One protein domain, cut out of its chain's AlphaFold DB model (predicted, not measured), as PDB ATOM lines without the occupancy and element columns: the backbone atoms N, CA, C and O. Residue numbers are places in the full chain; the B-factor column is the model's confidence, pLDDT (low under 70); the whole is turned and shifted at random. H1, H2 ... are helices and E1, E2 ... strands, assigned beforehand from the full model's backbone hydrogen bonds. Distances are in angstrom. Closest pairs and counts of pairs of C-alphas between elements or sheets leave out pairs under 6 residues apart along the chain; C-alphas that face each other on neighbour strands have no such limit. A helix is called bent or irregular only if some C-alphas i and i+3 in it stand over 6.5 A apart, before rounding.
ATOM      1  N   TRP A   3     -50.780 -22.004   3.553       85.38
ATOM      2  CA  TRP A   3     -49.956 -23.022   4.201       85.38
ATOM      3  C   TRP A   3     -49.036 -23.697   3.194       85.38
ATOM      4  O   TRP A   3     -49.480 -24.121   2.134       85.38
ATOM      5  N   ILE A   4     -47.763 -23.806   3.558       92.00
ATOM      6  CA  ILE A   4     -46.783 -24.669   2.908       92.00
ATOM      7  C   ILE A   4     -46.838 -25.984   3.682       92.00
ATOM      8  O   ILE A   4     -46.354 -26.067   4.814       92.00
ATOM      9  N   VAL A   5     -47.507 -26.981   3.109       92.06
ATOM     10  CA  VAL A   5     -47.700 -28.287   3.742       92.06
ATOM     11  C   VAL A   5     -46.905 -29.314   2.963       92.06
ATOM     12  O   VAL A   5     -47.212 -29.578   1.806       92.06
ATOM     13  N   LEU A   6     -45.862 -29.865   3.575       93.44
ATOM     14  CA  LEU A   6     -44.915 -30.718   2.861       93.44
ATOM     15  C   LEU A   6     -44.672 -32.024   3.599       93.44
ATOM     16  O   LEU A   6     -44.628 -32.076   4.829       93.44
ATOM     17  N   ARG A   7     -44.473 -33.083   2.820       92.69
ATOM     18  CA  ARG A   7     -43.922 -34.358   3.272       92.69
ATOM     19  C   ARG A   7     -42.942 -34.864   2.221       92.69
ATOM     20  O   ARG A   7     -43.205 -34.763   1.025       92.69
ATOM     21  N   SER A   8     -41.826 -35.425   2.673       91.38
ATOM     22  CA  SER A   8     -40.900 -36.146   1.800       91.38
ATOM     23  C   SER A   8     -41.410 -37.559   1.539       91.38
ATOM     24  O   SER A   8     -41.795 -38.260   2.475       91.38
ATOM     25  N   VAL A   9     -41.382 -37.997   0.281       89.19
ATOM     26  CA  VAL A   9     -41.625 -39.405  -0.094       89.19
ATOM     27  C   VAL A   9     -40.357 -40.095  -0.610       89.19
ATOM     28  O   VAL A   9     -40.405 -41.244  -1.051       89.19
ATOM     29  N   GLY A  10     -39.206 -39.422  -0.501       84.00
ATOM     30  CA  GLY A  10     -37.914 -39.913  -0.977       84.00
ATOM     31  C   GLY A  10     -37.805 -39.946  -2.506       84.00
ATOM     32  O   GLY A  10     -38.646 -39.412  -3.228       84.00
ATOM     33  N   GLN A  11     -36.763 -40.607  -3.008       81.00
ATOM     34  CA  GLN A  11     -36.566 -40.895  -4.436       81.00
ATOM     35  C   GLN A  11     -37.330 -42.166  -4.830       81.00
ATOM     36  O   GLN A  11     -36.753 -43.191  -5.175       81.00
ATOM     37  N   ARG A  12     -38.654 -42.144  -4.659       78.12
ATOM     38  CA  ARG A  12     -39.525 -43.292  -4.977       78.12
ATOM     39  C   ARG A  12     -40.456 -43.031  -6.148       78.12
ATOM     40  O   ARG A  12     -40.957 -43.978  -6.742       78.12
ATOM     41  N   ILE A  13     -40.699 -41.760  -6.455       78.00
ATOM     42  CA  ILE A  13     -41.551 -41.344  -7.561       78.00
ATOM     43  C   ILE A  13     -40.626 -40.858  -8.679       78.00
ATOM     44  O   ILE A  13     -39.918 -39.872  -8.473       78.00
ATOM     45  N   PRO A  14     -40.587 -41.543  -9.835       69.56
ATOM     46  CA  PRO A  14     -39.782 -41.094 -10.958       69.56
ATOM     47  C   PRO A  14     -40.347 -39.785 -11.512       69.56
ATOM     48  O   PRO A  14     -41.561 -39.634 -11.671       69.56
ATOM     49  N   GLN A  15     -39.460 -38.849 -11.838       70.62
ATOM     50  CA  GLN A  15     -39.815 -37.718 -12.682       70.62
ATOM     51  C   GLN A  15     -39.684 -38.145 -14.139       70.62
ATOM     52  O   GLN A  15     -38.699 -38.767 -14.534       70.62
ATOM     53  N   TYR A  16     -40.704 -37.848 -14.941       68.69
ATOM     54  CA  TYR A  16     -40.693 -38.217 -16.348       68.69
ATOM     55  C   TYR A  16     -39.465 -37.618 -17.049       68.69
ATOM     56  O   TYR A  16     -39.243 -36.411 -16.982       68.69
ATOM     57  N   GLY A  17     -38.685 -38.467 -17.721       70.50
ATOM     58  CA  GLY A  17     -37.456 -38.068 -18.411       70.50
ATOM     59  C   GLY A  17     -36.180 -38.106 -17.565       70.50
ATOM     60  O   GLY A  17     -35.124 -37.807 -18.113       70.50
ATOM     61  N   LEU A  18     -36.245 -38.504 -16.286       71.69
ATOM     62  CA  LEU A  18     -35.073 -38.651 -15.415       71.69
ATOM     63  C   LEU A  18     -34.977 -40.070 -14.821       71.69
ATOM     64  O   LEU A  18     -35.985 -40.594 -14.329       71.69
ATOM     65  N   PRO A  19     -33.786 -40.699 -14.831       77.06
ATOM     66  CA  PRO A  19     -33.497 -41.890 -14.032       77.06
ATOM     67  C   PRO A  19     -33.786 -41.658 -12.539       77.06
ATOM     68  O   PRO A  19     -33.668 -40.545 -12.035       77.06
ATOM     69  N   LEU A  20     -34.191 -42.704 -11.812       74.12
ATOM     70  CA  LEU A  20     -34.631 -42.575 -10.413       74.12
ATOM     71  C   LEU A  20     -33.498 -42.149  -9.461       74.12
ATOM     72  O   LEU A  20     -33.748 -41.460  -8.477       74.12
ATOM     73  N   ASP A  21     -32.273 -42.569  -9.757       76.88
ATOM     74  CA  ASP A  21     -31.039 -42.223  -9.050       76.88
ATOM     75  C   ASP A  21     -30.576 -40.782  -9.313       76.88
ATOM     76  O   ASP A  21     -29.915 -40.187  -8.464       76.88
ATOM     77  N   GLU A  22     -30.983 -40.206 -10.443       73.25
ATOM     78  CA  GLU A  22     -30.736 -38.805 -10.804       73.25
ATOM     79  C   GLU A  22     -31.898 -37.878 -10.412       73.25
ATOM     80  O   GLU A  22     -31.740 -36.657 -10.349       73.25
ATOM     81  N   ALA A  23     -33.079 -38.438 -10.130       70.88
ATOM     82  CA  ALA A  23     -34.253 -37.664  -9.765       70.88
ATOM     83  C   ALA A  23     -34.090 -37.032  -8.367       70.88
ATOM     84  O   ALA A  23     -33.692 -37.709  -7.409       70.88
ATOM     85  N   PRO A  24     -34.450 -35.748  -8.191       72.06
ATOM     86  CA  PRO A  24     -34.443 -35.125  -6.876       72.06
ATOM     87  C   PRO A  24     -35.458 -35.804  -5.948       72.06
ATOM     88  O   PRO A  24     -36.419 -36.447  -6.387       72.06
ATOM     89  N   VAL A  25     -35.275 -35.636  -4.636       81.94
ATOM     90  CA  VAL A  25     -36.247 -36.139  -3.660       81.94
ATOM     91  C   VAL A  25     -37.626 -35.555  -3.956       81.94
ATOM     92  O   VAL A  25     -37.810 -34.339  -4.010       81.94
ATOM     93  N   SER A  26     -38.610 -36.439  -4.103       86.06
ATOM     94  CA  SER A  26     -39.985 -36.029  -4.340       86.06
ATOM     95  C   SER A  26     -40.624 -35.533  -3.048       86.06
ATOM     96  O   SER A  26     -40.601 -36.205  -2.009       86.06
ATOM     97  N   LEU A  27     -41.226 -34.350  -3.130       91.12
ATOM     98  CA  LEU A  27     -42.075 -33.795  -2.088       91.12
ATOM     99  C   LEU A  27     -43.532 -33.895  -2.520       91.12
ATOM    100  O   LEU A  27     -43.851 -33.804  -3.706       91.12
ATOM    101  N   VAL A  28     -44.414 -34.063  -1.541       91.88
ATOM    102  CA  VAL A  28     -45.862 -34.059  -1.751       91.88
ATOM    103  C   VAL A  28     -46.533 -33.024  -0.863       91.88
ATOM    104  O   VAL A  28     -46.118 -32.797   0.279       91.88
ATOM    105  N   THR A  29     -47.595 -32.428  -1.393       91.00
ATOM    106  CA  THR A  29     -48.516 -31.542  -0.674       91.00
ATOM    107  C   THR A  29     -49.930 -32.122  -0.750       91.00
ATOM    108  O   THR A  29     -50.269 -32.752  -1.758       91.00
ATOM    109  N   PRO A  30     -50.778 -31.930   0.278       88.19
ATOM    110  CA  PRO A  30     -52.213 -32.127   0.139       88.19
ATOM    111  C   PRO A  30     -52.748 -31.308  -1.037       88.19
ATOM    112  O   PRO A  30     -52.305 -30.180  -1.279       88.19
ATOM    113  N   ALA A  31     -53.705 -31.884  -1.743       83.38
ATOM    114  CA  ALA A  31     -54.336 -31.345  -2.931       83.38
ATOM    115  C   ALA A  31     -55.864 -31.382  -2.785       83.38
ATOM    116  O   ALA A  31     -56.420 -31.967  -1.853       83.38
ATOM    117  N   GLY A  32     -56.540 -30.730  -3.729       74.00
ATOM    118  CA  GLY A  32     -57.996 -30.662  -3.766       74.00
ATOM    119  C   GLY A  32     -58.604 -29.748  -2.701       74.00
ATOM    120  O   GLY A  32     -57.916 -29.101  -1.909       74.00
ATOM    121  N   SER A  33     -59.932 -29.673  -2.707       67.25
ATOM    122  CA  SER A  33     -60.707 -28.782  -1.835       67.25
ATOM    123  C   SER A  33     -60.718 -29.222  -0.369       67.25
ATOM    124  O   SER A  33     -60.935 -28.397   0.516       67.25
ATOM    125  N   GLY A  34     -60.457 -30.505  -0.103       69.44
ATOM    126  CA  GLY A  34     -60.442 -31.068   1.247       69.44
ATOM    127  C   GLY A  34     -59.146 -30.828   2.025       69.44
ATOM    128  O   GLY A  34     -59.150 -31.004   3.242       69.44
ATOM    129  N   ALA A  35     -58.046 -30.454   1.354       72.44
ATOM    130  CA  ALA A  35     -56.711 -30.330   1.955       72.44
ATOM    131  C   ALA A  35     -56.295 -31.559   2.803       72.44
ATOM    132  O   ALA A  35     -55.575 -31.434   3.797       72.44
ATOM    133  N   THR A  36     -56.764 -32.751   2.419       83.31
ATOM    134  CA  THR A  36     -56.434 -34.026   3.066       83.31
ATOM    135  C   THR A  36     -55.267 -34.697   2.350       83.31
ATOM    136  O   THR A  36     -54.966 -34.390   1.204       83.31
ATOM    137  N   TRP A  37     -54.597 -35.641   3.009       86.06
ATOM    138  CA  TRP A  37     -53.499 -36.393   2.388       86.06
ATOM    139  C   TRP A  37     -53.964 -37.449   1.374       86.06
ATOM    140  O   TRP A  37     -53.140 -37.942   0.609       86.06
ATOM    141  N   GLU A  38     -55.255 -37.804   1.368       86.12
ATOM    142  CA  GLU A  38     -55.829 -38.765   0.411       86.12
ATOM    143  C   GLU A  38     -55.697 -38.259  -1.025       86.12
ATOM    144  O   GLU A  38     -55.335 -39.010  -1.928       86.12
ATOM    145  N   GLN A  39     -55.936 -36.962  -1.217       85.06
ATOM    146  CA  GLN A  39     -55.626 -36.261  -2.450       85.06
ATOM    147  C   GLN A  39     -54.288 -35.561  -2.238       85.06
ATOM    148  O   GLN A  39     -54.217 -34.562  -1.537       85.06
ATOM    149  N   SER A  40     -53.210 -36.090  -2.807       88.44
ATOM    150  CA  SER A  40     -51.896 -35.447  -2.749       88.44
ATOM    151  C   SER A  40     -51.290 -35.336  -4.137       88.44
ATOM    152  O   SER A  40     -51.538 -36.168  -5.008       88.44
ATOM    153  N   GLU A  41     -50.511 -34.279  -4.340       89.44
ATOM    154  CA  GLU A  41     -49.795 -34.028  -5.586       89.44
ATOM    155  C   GLU A  41     -48.301 -33.887  -5.311       89.44
ATOM    156  O   GLU A  41     -47.882 -33.384  -4.261       89.44
ATOM    157  N   THR A  42     -47.490 -34.366  -6.253       90.44
ATOM    158  CA  THR A  42     -46.050 -34.133  -6.233       90.44
ATOM    159  C   THR A  42     -45.766 -32.679  -6.574       90.44
ATOM    160  O   THR A  42     -46.440 -32.063  -7.397       90.44
ATOM    161  N   THR A  43     -44.770 -32.108  -5.910       91.06
ATOM    162  CA  THR A  43     -44.404 -30.707  -6.099       91.06
ATOM    163  C   THR A  43     -42.925 -30.494  -5.822       91.06
ATOM    164  O   THR A  43     -42.249 -31.346  -5.237       91.06
ATOM    165  N   THR A  44     -42.419 -29.338  -6.233       91.25
ATOM    166  CA  THR A  44     -41.106 -28.860  -5.811       91.25
ATOM    167  C   THR A  44     -41.259 -27.974  -4.585       91.25
ATOM    168  O   THR A  44     -42.293 -27.335  -4.360       91.25
ATOM    169  N   LEU A  45     -40.204 -27.912  -3.778       92.81
ATOM    170  CA  LEU A  45     -40.179 -27.027  -2.624       92.81
ATOM    171  C   LEU A  45     -40.354 -25.560  -3.029       92.81
ATOM    172  O   LEU A  45     -41.137 -24.849  -2.403       92.81
ATOM    173  N   ASP A  46     -39.638 -25.126  -4.067       93.69
ATOM    174  CA  ASP A  46     -39.646 -23.734  -4.514       93.69
ATOM    175  C   ASP A  46     -41.038 -23.322  -4.991       93.69
ATOM    176  O   ASP A  46     -41.533 -22.263  -4.605       93.69
ATOM    177  N   PHE A  47     -41.719 -24.180  -5.754       94.06
ATOM    178  CA  PHE A  47     -43.085 -23.909  -6.187       94.06
ATOM    179  C   PHE A  47     -44.052 -23.824  -4.999       94.06
ATOM    180  O   PHE A  47     -44.756 -22.822  -4.844       94.06
ATOM    181  N   ALA A  48     -44.042 -24.826  -4.111       93.62
ATOM    182  CA  ALA A  48     -44.915 -24.859  -2.938       93.62
ATOM    183  C   ALA A  48     -44.699 -23.650  -2.009       93.62
ATOM    184  O   ALA A  48     -45.663 -23.038  -1.540       93.62
ATOM    185  N   ALA A  49     -43.441 -23.268  -1.774       94.62
ATOM    186  CA  ALA A  49     -43.105 -22.106  -0.963       94.62
ATOM    187  C   ALA A  49     -43.576 -20.803  -1.624       94.62
ATOM    188  O   ALA A  49     -44.307 -20.024  -1.004       94.62
ATOM    189  N   ARG A  50     -43.232 -20.581  -2.899       95.31
ATOM    190  CA  ARG A  50     -43.513 -19.330  -3.627       95.31
ATOM    191  C   ARG A  50     -44.996 -19.059  -3.839       95.31
ATOM    192  O   ARG A  50     -45.393 -17.895  -3.891       95.31
ATOM    193  N   VAL A  51     -45.838 -20.089  -3.911       93.25
ATOM    194  CA  VAL A  51     -47.306 -19.933  -3.971       93.25
ATOM    195  C   VAL A  51     -47.881 -19.350  -2.669       93.25
ATOM    196  O   VAL A  51     -48.911 -18.658  -2.690       93.25
ATOM    197  N   ALA A  52     -47.223 -19.595  -1.531       93.62
ATOM    198  CA  ALA A  52     -47.643 -19.105  -0.220       93.62
ATOM    199  C   ALA A  52     -47.096 -17.706   0.125       93.62
ATOM    200  O   ALA A  52     -47.715 -16.998   0.923       93.62
ATOM    201  N   LEU A  53     -45.979 -17.301  -0.492       94.50
ATOM    202  CA  LEU A  53     -45.292 -16.029  -0.237       94.50
ATOM    203  C   LEU A  53     -46.123 -14.749  -0.443       94.50
ATOM    204  O   LEU A  53     -45.986 -13.871   0.406       94.50
ATOM    205  N   PRO A  54     -46.992 -14.586  -1.468       92.44
ATOM    206  CA  PRO A  54     -47.756 -13.342  -1.669       92.44
ATOM    207  C   PRO A  54     -48.900 -13.139  -0.650       92.44
ATOM    208  O   PRO A  54     -49.875 -12.444  -0.918       92.44
ATOM    209  N   GLY A  55     -48.814 -13.762   0.524       89.56
ATOM    210  CA  GLY A  55     -49.758 -13.621   1.624       89.56
ATOM    211  C   GLY A  55     -49.056 -13.790   2.967       89.56
ATOM    212  O   GLY A  55     -47.960 -13.287   3.177       89.56
ATOM    213  N   MET A  56     -49.696 -14.510   3.888       90.62
ATOM    214  CA  MET A  56     -49.103 -14.887   5.176       90.62
ATOM    215  C   MET A  56     -48.858 -16.402   5.185       90.62
ATOM    216  O   MET A  56     -49.837 -17.135   5.368       90.62
ATOM    217  N   PRO A  57     -47.619 -16.873   4.946       92.75
ATOM    218  CA  PRO A  57     -47.270 -18.280   4.927       92.75
ATOM    219  C   PRO A  57     -47.223 -18.860   6.348       92.75
ATOM    220  O   PRO A  57     -46.685 -18.250   7.273       92.75
ATOM    221  N   GLY A  58     -47.765 -20.064   6.501       92.25
ATOM    222  CA  GLY A  58     -47.542 -20.976   7.622       92.25
ATOM    223  C   GLY A  58     -46.889 -22.268   7.133       92.25
ATOM    224  O   GLY A  58     -46.979 -22.589   5.950       92.25
ATOM    225  N   LEU A  59     -46.240 -23.012   8.028       93.38
ATOM    226  CA  LEU A  59     -45.610 -24.300   7.717       93.38
ATOM    227  C   LEU A  59     -46.358 -25.428   8.425       93.38
ATOM    228  O   LEU A  59     -46.682 -25.297   9.604       93.38
ATOM    229  N   SER A  60     -46.610 -26.530   7.728       91.94
ATOM    230  CA  SER A  60     -47.210 -27.735   8.309       91.94
ATOM    231  C   SER A  60     -46.742 -28.996   7.571       91.94
ATOM    232  O   SER A  60     -45.988 -28.922   6.600       91.94
ATOM    233  N   GLY A  61     -47.191 -30.163   8.029       90.56
ATOM    234  CA  GLY A  61     -46.788 -31.468   7.510       90.56
ATOM    235  C   GLY A  61     -45.587 -32.055   8.251       90.56
ATOM    236  O   GLY A  61     -45.388 -31.801   9.438       90.56
ATOM    237  N   ASP A  62     -44.799 -32.868   7.552       92.44
ATOM    238  CA  ASP A  62     -43.619 -33.533   8.105       92.44
ATOM    239  C   ASP A  62     -42.344 -32.743   7.786       92.44
ATOM    240  O   ASP A  62     -41.541 -33.103   6.925       92.44
ATOM    241  N   ILE A  63     -42.174 -31.625   8.493       92.06
ATOM    242  CA  ILE A  63     -41.001 -30.750   8.350       92.06
ATOM    243  C   ILE A  63     -39.734 -31.464   8.852       92.06
ATOM    244  O   ILE A  63     -38.643 -31.278   8.306       92.06
ATOM    245  N   ALA A  64     -39.868 -32.300   9.886       91.69
ATOM    246  CA  ALA A  64     -38.756 -33.048  10.464       91.69
ATOM    247  C   ALA A  64     -38.181 -34.066   9.466       91.69
ATOM    248  O   ALA A  64     -36.957 -34.186   9.375       91.69
ATOM    249  N   GLY A  65     -39.040 -34.718   8.678       92.00
ATOM    250  CA  GLY A  65     -38.676 -35.675   7.634       92.00
ATOM    251  C   GLY A  65     -38.207 -35.068   6.307       92.00
ATOM    252  O   GLY A  65     -37.883 -35.817   5.384       92.00
ATOM    253  N   LEU A  66     -38.140 -33.736   6.172       93.69
ATOM    254  CA  LEU A  66     -37.599 -33.120   4.957       93.69
ATOM    255  C   LEU A  66     -36.088 -33.403   4.803       93.69
ATOM    256  O   LEU A  66     -35.349 -33.330   5.797       93.69
ATOM    257  N   PRO A  67     -35.608 -33.666   3.571       92.75
ATOM    258  CA  PRO A  67     -34.182 -33.765   3.271       92.75
ATOM    259  C   PRO A  67     -33.420 -32.493   3.673       92.75
ATOM    260  O   PRO A  67     -34.012 -31.410   3.656       92.75
ATOM    261  N   PRO A  68     -32.116 -32.586   3.994       92.81
ATOM    262  CA  PRO A  68     -31.300 -31.420   4.343       92.81
ATOM    263  C   PRO A  68     -31.364 -30.299   3.297       92.81
ATOM    264  O   PRO A  68     -31.648 -29.159   3.649       92.81
ATOM    265  N   GLU A  69     -31.234 -30.643   2.016       91.19
ATOM    266  CA  GLU A  69     -31.289 -29.701   0.888       91.19
ATOM    267  C   GLU A  69     -32.627 -28.946   0.836       91.19
ATOM    268  O   GLU A  69     -32.680 -27.724   0.691       91.19
ATOM    269  N   ALA A  70     -33.733 -29.664   1.057       92.38
ATOM    270  CA  ALA A  70     -35.060 -29.064   1.116       92.38
ATOM    271  C   ALA A  70     -35.229 -28.162   2.352       92.38
ATOM    272  O   ALA A  70     -35.889 -27.128   2.291       92.38
ATOM    273  N   LYS A  71     -34.624 -28.507   3.493       94.31
ATOM    274  CA  LYS A  71     -34.642 -27.640   4.683       94.31
ATOM    275  C   LYS A  71     -33.852 -26.353   4.456       94.31
ATOM    276  O   LYS A  71     -34.299 -25.294   4.894       94.31
ATOM    277  N   GLU A  72     -32.714 -26.430   3.774       94.06
ATOM    278  CA  GLU A  72     -31.899 -25.263   3.428       94.06
ATOM    279  C   GLU A  72     -32.642 -24.325   2.481       94.06
ATOM    280  O   GLU A  72     -32.803 -23.146   2.793       94.06
ATOM    281  N   ARG A  73     -33.213 -24.852   1.398       92.88
ATOM    282  CA  ARG A  73     -34.023 -24.040   0.482       92.88
ATOM    283  C   ARG A  73     -35.277 -23.477   1.158       92.88
ATOM    284  O   ARG A  73     -35.636 -22.324   0.933       92.88
ATOM    285  N   LEU A  74     -35.910 -24.216   2.075       94.88
ATOM    286  CA  LEU A  74     -37.048 -23.706   2.846       94.88
ATOM    287  C   LEU A  74     -36.624 -22.549   3.760       94.88
ATOM    288  O   LEU A  74     -37.353 -21.564   3.893       94.88
ATOM    289  N   ARG A  75     -35.443 -22.649   4.381       95.44
ATOM    290  CA  ARG A  75     -34.852 -21.562   5.169       95.44
ATOM    291  C   ARG A  75     -34.655 -20.318   4.304       95.44
ATOM    292  O   ARG A  75     -34.998 -19.236   4.775       95.44
ATOM    293  N   ASP A  76     -34.164 -20.458   3.078       94.62
ATOM    294  CA  ASP A  76     -33.945 -19.327   2.170       94.62
ATOM    295  C   ASP A  76     -35.274 -18.606   1.853       94.62
ATOM    296  O   ASP A  76     -35.379 -17.392   2.045       94.62
ATOM    297  N   HIS A  77     -36.348 -19.350   1.548       95.25
ATOM    298  CA  HIS A  77     -37.696 -18.778   1.365       95.25
ATOM    299  C   HIS A  77     -38.234 -18.086   2.624       95.25
ATOM    300  O   HIS A  77     -38.885 -17.041   2.543       95.25
ATOM    301  N   ILE A  78     -37.959 -18.631   3.814       95.50
ATOM    302  CA  ILE A  78     -38.335 -17.998   5.088       95.50
ATOM    303  C   ILE A  78     -37.559 -16.693   5.292       95.50
ATOM    304  O   ILE A  78     -38.134 -15.711   5.771       95.50
ATOM    305  N   VAL A  79     -36.268 -16.664   4.957       96.06
ATOM    306  CA  VAL A  79     -35.432 -15.457   5.028       96.06
ATOM    307  C   VAL A  79     -35.967 -14.396   4.069       96.06
ATOM    308  O   VAL A  79     -36.190 -13.258   4.496       96.06
ATOM    309  N   PHE A  80     -36.269 -14.776   2.824       94.56
ATOM    310  CA  PHE A  80     -36.914 -13.901   1.849       94.56
ATOM    311  C   PHE A  80     -38.236 -13.344   2.394       94.56
ATOM    312  O   PHE A  80     -38.424 -12.127   2.452       94.56
ATOM    313  N   TYR A  81     -39.134 -14.208   2.879       95.69
ATOM    314  CA  TYR A  81     -40.416 -13.764   3.421       95.69
ATOM    315  C   TYR A  81     -40.235 -12.810   4.604       95.69
ATOM    316  O   TYR A  81     -40.885 -11.772   4.665       95.69
ATOM    317  N   LYS A  82     -39.328 -13.103   5.543       95.62
ATOM    318  CA  LYS A  82     -39.071 -12.220   6.692       95.62
ATOM    319  C   LYS A  82     -38.573 -10.839   6.270       95.62
ATOM    320  O   LYS A  82     -38.969  -9.862   6.905       95.62
ATOM    321  N   LYS A  83     -37.758 -10.762   5.214       94.19
ATOM    322  CA  LYS A  83     -37.303  -9.499   4.617       94.19
ATOM    323  C   LYS A  83     -38.472  -8.708   4.019       94.19
ATOM    324  O   LYS A  83     -38.550  -7.502   4.226       94.19
ATOM    325  N   TRP A  84     -39.395  -9.378   3.328       94.00
ATOM    326  CA  TRP A  84     -40.441  -8.725   2.531       94.00
ATOM    327  C   TRP A  84     -41.836  -8.672   3.173       94.00
ATOM    328  O   TRP A  84     -42.702  -7.970   2.665       94.00
ATOM    329  N   ARG A  85     -42.098  -9.351   4.295       94.38
ATOM    330  CA  ARG A  85     -43.455  -9.506   4.866       94.38
ATOM    331  C   ARG A  85     -44.190  -8.191   5.131       94.38
ATOM    332  O   ARG A  85     -45.394  -8.124   4.909       94.38
ATOM    333  N   THR A  86     -43.485  -7.148   5.578       92.94
ATOM    334  CA  THR A  86     -44.089  -5.827   5.818       92.94
ATOM    335  C   THR A  86     -44.478  -5.163   4.500       92.94
ATOM    336  O   THR A  86     -45.565  -4.603   4.394       92.94
TER     337      THR A  86
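Overview. This is residues 3 to 86 of the 193 residues of the protein "Glyco_hydro_36C domain-containing protein" of Desulfobacteraceae bacterium (UniProt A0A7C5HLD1). A small, strongly twisted sheet of four strands has the short helix H1 packed on one face, over E1, with the long helix H2 side by side with H1 and running the same way. The hairpin of E2 and E3 makes one side of the sheet, and a long loop, residues 11 to 25, joins E1 to E2. The 84 printed residues hold four named strands and two named helices in the order E1, E2, E3, H1, E4, H2; the sheet is mixed, in the order E3, E2, E1, E4, and the class is mixed, helices and strands. The whole is compact, with a radius of gyration of the C-alphas of 13.3 A and spans of 42 by 29 by 24 A.

Arrangement. E1, residues 3 to 10, is an inner strand with staggered pairing: residues 3 to 6 pair with E4, residues 57 to 61, and residues 7 to 10 with E2, residues 26 to 31. E1 and E2 are an antiparallel hairpin, with N 28 and O 7 at 2.9 A. E2 and E3, residues 36 to 43, form another, with N 31 and O 39 at 2.7 A; E3 bends by 86 degrees at residue 39. E1, E2 and E3 are a meander, each strand the antiparallel neighbour of the one before. E3, H1, residues 45 to 52, and E4 form a split strand-helix-strand unit, two strands running the same way with E2 and E1 between them, its crossover right-handed. H1 is on the sheet at a height of 7.7 A and runs along E1, at 10 degrees on the local plane; their closest C-alphas, those of Ile 4 and Ala 49, are 5.9 A apart. E4 is parallel to E1, with N 4 and O 58 at 2.8 A. H2, residues 68 to 86, touches H1 with its residues 70 to 77 alone, at a shallow tilt of 24 degrees, the same way; the closest C-alphas, those of Leu 45 and Ala 70, are 6.7 A apart. The O i to N i+4 pairs within hydrogen-bond range are 3 of 4 in H1 and 14 of 15 in H2.

Along the chain. E1 begins at C-alpha 3 (-49.956, -23.022, 4.201) and is 21.4 A long; E2 is 15.2 A, E3 15.5 A, H1 11.1 A and E4 13.4 A. H2 is 28.6 A long, ends at C-alpha 86 (-44.089, -5.827, 5.818) and is irregular: C-alphas 83 and 86 are 7.8 A apart.

Size, cuts and confidence. The two C-alphas farthest apart, those of Pro 19 and Thr 86, are 42.5 A apart. The printed part has no cut, and its one long link is E1 to E2. Residues 14, 16, 33 and 34 have a pLDDT under 70; the mean of the printed part is 87.7.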